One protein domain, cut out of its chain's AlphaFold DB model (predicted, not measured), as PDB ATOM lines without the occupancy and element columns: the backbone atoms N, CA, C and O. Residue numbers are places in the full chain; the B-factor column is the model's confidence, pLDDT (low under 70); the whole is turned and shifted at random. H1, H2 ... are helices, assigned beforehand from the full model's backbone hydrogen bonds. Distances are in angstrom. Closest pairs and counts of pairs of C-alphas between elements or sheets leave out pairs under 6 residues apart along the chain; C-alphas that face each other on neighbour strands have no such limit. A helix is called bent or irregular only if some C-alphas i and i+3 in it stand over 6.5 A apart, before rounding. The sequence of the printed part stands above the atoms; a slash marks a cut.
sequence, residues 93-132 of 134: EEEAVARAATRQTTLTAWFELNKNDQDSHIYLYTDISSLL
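What this domain is: This is residues 93 to 132 of the 134 residues of an uncharacterized protein of Araneus ventricosus (UniProt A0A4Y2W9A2). A free helical arm, H1, sticks out from a small, loose head in which the chain runs along H2, turns at the short helix H3 and folds back to H4, which packs crosswise near the first end of H2. The arm, residues 93 to 103, makes much of the length, and the head is an open loop of three helices with few contacts between them. The printed part has 40 residues with four named helices, H1, H2, H3 and H4 in that order along the chain, and no named strand; the class is all helix. The whole is loose, with a radius of gyration of the C-alphas of 12.6 A, and the C-alphas span 39 by 19 by 10 A.

How they stand to each other: H1, residues 93 to 102, touches no helix; residues 93 to 103, of which 93 to 102 belong to H1, stand free. A tight link of 3 residues joins it to H2, residues 106 to 116, yet H1 and H2 are apart. H3, residues 119 to 122, follows H2 after a tight link of 2 residues. H2 and H3 only just touch, with 3 pairs of C-alphas within 8 A, and touch only at the corner by their link; their closest C-alphas, those of Asn 114 and Ser 120, are 5.8 A apart. H4, residues 125 to 131, touches H2, and their closest C-alphas, those of Thr 106 and Ser 129, are 5.7 A apart. The lines of H2 and H4 are about perpendicular, at 81 degrees. H3 and H4 are apart, as are H1 and H3, and H1 and H4. Each O i to N i+4 pair inside H1, H2 and H4 is within hydrogen-bond range; H3 is too short for such a pair, and its one O i to N i+3 pair is not within range.

Where its parts are: H1 begins at Glu 93, with its C-alpha at (302.887, 581.842, 487.863), and measures 14.5 A from first to last C-alpha. H2 begins at Thr 106, with its C-alpha at (306.700, 594.341, 468.352), and measures 15.5 A; with 11 residues it is the longest helix. H3 is neither bent nor irregular, but only just: C-alphas 119 and 122 are 6.3 A apart. H4 measures 10.0 A and ends at Leu 131, with its C-alpha at (313.950, 594.428, 462.376).

The domain as a whole: The two C-alphas farthest apart, those of Glu 93 and Asp 119, are 39.5 A apart. The printed part has no cut, and no link is long. The mean pLDDT of the printed part is 76.0; residues 104, 120 and 129 to 132 are under 70, where the model's confidence is low.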
ATOM      1  N   GLU A  93     303.759 580.701 488.156       81.88
ATOM      2  CA  GLU A  93     302.887 581.842 487.863       81.88
ATOM      3  C   GLU A  93     303.618 583.177 488.054       81.88
ATOM      4  O   GLU A  93     303.615 584.012 487.149       81.88
ATOM      5  N   GLU A  94     304.327 583.354 489.174       80.81
ATOM      6  CA  GLU A  94     305.062 584.594 489.466       80.81
ATOM      7  C   GLU A  94     306.208 584.848 488.475       80.81
ATOM      8  O   GLU A  94     306.361 585.957 487.961       80.81
ATOM      9  N   GLU A  95     306.976 583.813 488.125       81.31
ATOM     10  CA  GLU A  95     308.059 583.911 487.137       81.31
ATOM     11  C   GLU A  95     307.525 584.208 485.730       81.31
ATOM     12  O   GLU A  95     308.158 584.907 484.935       81.31
ATOM     13  N   ALA A  96     306.356 583.670 485.380       78.12
ATOM     14  CA  ALA A  96     305.716 583.943 484.102       78.12
ATOM     15  C   ALA A  96     305.202 585.386 484.015       78.12
ATOM     16  O   ALA A  96     305.385 586.025 482.978       78.12
ATOM     17  N   VAL A  97     304.643 585.923 485.103       77.44
ATOM     18  CA  VAL A  97     304.237 587.335 485.197       77.44
ATOM     19  C   VAL A  97     305.453 588.259 485.129       77.44
ATOM     20  O   VAL A  97     305.450 589.201 484.338       77.44
ATOM     21  N   ALA A  98     306.532 587.955 485.857       78.25
ATOM     22  CA  ALA A  98     307.772 588.733 485.804       78.25
ATOM     23  C   ALA A  98     308.392 588.746 484.393       78.25
ATOM     24  O   ALA A  98     308.830 589.789 483.906       78.25
ATOM     25  N   ARG A  99     308.377 587.604 483.690       76.06
ATOM     26  CA  ARG A  99     308.819 587.514 482.286       76.06
ATOM     27  C   ARG A  99     307.901 588.262 481.327       76.06
ATOM     28  O   ARG A  99     308.378 588.826 480.352       76.06
ATOM     29  N   ALA A 100     306.594 588.265 481.565       73.38
ATOM     30  CA  ALA A 100     305.657 588.999 480.724       73.38
ATOM     31  C   ALA A 100     305.783 590.516 480.899       73.38
ATOM     32  O   ALA A 100     305.668 591.241 479.916       73.38
ATOM     33  N   ALA A 101     306.082 590.980 482.115       71.06
ATOM     34  CA  ALA A 101     306.333 592.390 482.401       71.06
ATOM     35  C   ALA A 101     307.584 592.920 481.679       71.06
ATOM     36  O   ALA A 101     307.619 594.076 481.267       71.06
ATOM     37  N   THR A 102     308.600 592.073 481.482       70.75
ATOM     38  CA  THR A 102     309.812 592.426 480.723       70.75
ATOM     39  C   THR A 102     309.695 592.144 479.225       70.75
ATOM     40  O   THR A 102     310.516 592.625 478.441       70.75
ATOM     41  N   ARG A 103     308.672 591.393 478.793       71.38
ATOM     42  CA  ARG A 103     308.487 591.023 477.390       71.38
ATOM     43  C   ARG A 103     307.982 592.210 476.581       71.38
ATOM     44  O   ARG A 103     306.809 592.583 476.618       71.38
ATOM     45  N   GLN A 104     308.867 592.744 475.753       68.75
ATOM     46  CA  GLN A 104     308.483 593.699 474.729       68.75
ATOM     47  C   GLN A 104     307.824 592.957 473.564       68.75
ATOM     48  O   GLN A 104     308.325 591.948 473.070       68.75
ATOM     49  N   THR A 105     306.656 593.440 473.144       74.75
ATOM     50  CA  THR A 105     306.054 593.013 471.878       74.75
ATOM     51  C   THR A 105     306.485 593.965 470.778       74.75
ATOM     52  O   THR A 105     306.771 595.131 471.046       74.75
ATOM     53  N   THR A 106     306.442 593.506 469.530       76.19
ATOM     54  CA  THR A 106     306.700 594.341 468.352       76.19
ATOM     55  C   THR A 106     305.899 595.646 468.368       76.19
ATOM     56  O   THR A 106     306.416 596.689 467.995       76.19
ATOM     57  N   LEU A 107     304.652 595.618 468.857       77.19
ATOM     58  CA  LEU A 107     303.819 596.816 468.972       77.19
ATOM     59  C   LEU A 107     304.277 597.762 470.080       77.19
ATOM     60  O   LEU A 107     304.287 598.971 469.877       77.19
ATOM     61  N   THR A 108     304.673 597.230 471.233       77.81
ATOM     62  CA  THR A 108     305.205 598.045 472.330       77.81
ATOM     63  C   THR A 108     306.518 598.713 471.923       77.81
ATOM     64  O   THR A 108     306.687 599.904 472.149       77.81
ATOM     65  N   ALA A 109     307.407 597.975 471.253       79.50
ATOM     66  CA  ALA A 109     308.655 598.517 470.728       79.50
ATOM     67  C   ALA A 109     308.417 599.559 469.621       79.50
ATOM     68  O   ALA A 109     309.074 600.594 469.608       79.50
ATOM     69  N   TRP A 110     307.429 599.336 468.745       79.19
ATOM     70  CA  TRP A 110     307.006 600.324 467.750       79.19
ATOM     71  C   TRP A 110     306.523 601.622 468.407       79.19
ATOM     72  O   TRP A 110     306.938 602.704 467.998       79.19
ATOM     73  N   PHE A 111     305.684 601.542 469.446       80.38
ATOM     74  CA  PHE A 111     305.225 602.733 470.167       80.38
ATOM     75  C   PHE A 111     306.370 603.487 470.845       80.38
ATOM     76  O   PHE A 111     306.406 604.713 470.780       80.38
ATOM     77  N   GLU A 112     307.300 602.767 471.468       82.25
ATOM     78  CA  GLU A 112     308.447 603.375 472.142       82.25
ATOM     79  C   GLU A 112     309.373 604.082 471.142       82.25
ATOM     80  O   GLU A 112     309.806 605.207 471.385       82.25
ATOM     81  N   LEU A 113     309.607 603.470 469.977       82.94
ATOM     82  CA  LEU A 113     310.402 604.058 468.901       82.94
ATOM     83  C   LEU A 113     309.760 605.355 468.378       82.94
ATOM     84  O   LEU A 113     310.414 606.393 468.349       82.94
ATOM     85  N   ASN A 114     308.455 605.323 468.086       81.94
ATOM     86  CA  ASN A 114     307.718 606.497 467.598       81.94
ATOM     87  C   ASN A 114     307.648 607.644 468.614       81.94
ATOM     88  O   ASN A 114     307.462 608.799 468.225       81.94
ATOM     89  N   LYS A 115     307.748 607.333 469.911       82.62
ATOM     90  CA  LYS A 115     307.740 608.326 470.987       82.62
ATOM     91  C   LYS A 115     309.095 609.011 471.156       82.62
ATOM     92  O   LYS A 115     309.127 610.196 471.480       82.62
ATOM     93  N   ASN A 116     310.184 608.267 470.979       83.06
ATOM     94  CA  ASN A 116     311.530 608.726 471.314       83.06
ATOM     95  C   ASN A 116     312.294 609.302 470.115       83.06
ATOM     96  O   ASN A 116     313.233 610.067 470.326       83.06
ATOM     97  N   ASP A 117     311.903 608.963 468.885       80.00
ATOM     98  CA  ASP A 117     312.610 609.386 467.679       80.00
ATOM     99  C   ASP A 117     311.636 609.874 466.596       80.00
ATOM    100  O   ASP A 117     310.756 609.140 466.141       80.00
ATOM    101  N   GLN A 118     311.799 611.128 466.175       74.25
ATOM    102  CA  GLN A 118     310.980 611.752 465.135       74.25
ATOM    103  C   GLN A 118     311.312 611.193 463.738       74.25
ATOM    104  O   GLN A 118     310.432 611.125 462.879       74.25
ATOM    105  N   ASP A 119     312.551 610.738 463.521       76.06
ATOM    106  CA  ASP A 119     312.993 610.143 462.253       76.06
ATOM    107  C   ASP A 119     312.463 608.710 462.085       76.06
ATOM    108  O   ASP A 119     312.391 608.172 460.978       76.06
ATOM    109  N   SER A 120     312.010 608.094 463.180       69.25
ATOM    110  CA  SER A 120     311.444 606.747 463.161       69.25
ATOM    111  C   SER A 120     310.039 606.659 462.561       69.25
ATOM    112  O   SER A 120     309.578 605.561 462.240       69.25
ATOM    113  N   HIS A 121     309.377 607.802 462.337       74.62
ATOM    114  CA  HIS A 121     308.030 607.876 461.749       74.62
ATOM    115  C   HIS A 121     308.004 607.414 460.284       74.62
ATOM    116  O   HIS A 121     306.936 607.206 459.712       74.62
ATOM    117  N   ILE A 122     309.182 607.245 459.676       81.19
ATOM    118  CA  ILE A 122     309.364 606.745 458.312       81.19
ATOM    119  C   ILE A 122     309.154 605.222 458.245       81.19
ATOM    120  O   ILE A 122     308.799 604.696 457.190       81.19
ATOM    121  N   TYR A 123     309.333 604.500 459.356       79.25
ATOM    122  CA  TYR A 123     309.225 603.044 459.375       79.25
ATOM    123  C   TYR A 123     307.782 602.577 459.576       79.25
ATOM    124  O   TYR A 123     307.099 602.936 460.542       79.25
ATOM    125  N   LEU A 124     307.326 601.685 458.695       77.94
ATOM    126  CA  LEU A 124     306.043 601.020 458.875       77.94
ATOM    127  C   LEU A 124     306.139 599.980 459.992       77.94
ATOM    128  O   LEU A 124     307.190 599.406 460.281       77.94
ATOM    129  N   TYR A 125     304.992 599.672 460.595       74.06
ATOM    130  CA  TYR A 125     304.889 598.608 461.594       74.06
ATOM    131  C   TYR A 125     305.462 597.269 461.096       74.06
ATOM    132  O   TYR A 125     306.083 596.524 461.855       74.06
ATOM    133  N   THR A 126     305.262 596.964 459.812       74.12
ATOM    134  CA  THR A 126     305.778 595.753 459.161       74.12
ATOM    135  C   THR A 126     307.300 595.703 459.123       74.12
ATOM    136  O   THR A 126     307.866 594.622 459.258       74.12
ATOM    137  N   ASP A 127     307.949 596.857 458.996       78.06
ATOM    138  CA  ASP A 127     309.405 596.961 458.903       78.06
ATOM    139  C   ASP A 127     310.027 596.812 460.291       78.06
ATOM    140  O   ASP A 127     311.017 596.119 460.485       78.06
ATOM    141  N   ILE A 128     309.377 597.363 461.312       73.50
ATOM    142  CA  ILE A 128     309.830 597.212 462.699       73.50
ATOM    143  C   ILE A 128     309.640 595.768 463.182       73.50
ATOM    144  O   ILE A 128     310.457 595.257 463.945       73.50
ATOM    145  N   SER A 129     308.620 595.063 462.676       68.75
ATOM    146  CA  SER A 129     308.452 593.629 462.926       68.75
ATOM    147  C   SER A 129     309.543 592.757 462.317       68.75
ATOM    148  O   SER A 129     309.811 591.696 462.874       68.75
ATOM    149  N   SER A 130     310.131 593.145 461.183       64.75
ATOM    150  CA  SER A 130     311.228 592.390 460.569       64.75
ATOM    151  C   SER A 130     312.584 592.742 461.180       64.75
ATOM    152  O   SER A 130     313.465 591.887 461.228       64.75
ATOM    153  N   LEU A 131     312.739 593.965 461.693       63.28
ATOM    154  CA  LEU A 131     313.950 594.428 462.376       63.28
ATOM    155  C   LEU A 131     314.073 593.890 463.810       63.28
ATOM    156  O   LEU A 131     315.177 593.623 464.275       63.28
ATOM    157  N   LEU A 132     312.949 593.705 464.507       62.44
ATOM    158  CA  LEU A 132     312.895 593.211 465.883       62.44
ATOM    159  C   LEU A 132     312.512 591.727 465.912       62.44
ATOM    160  O   LEU A 132     311.401 591.364 466.308       62.44
TER     161      LEU A 132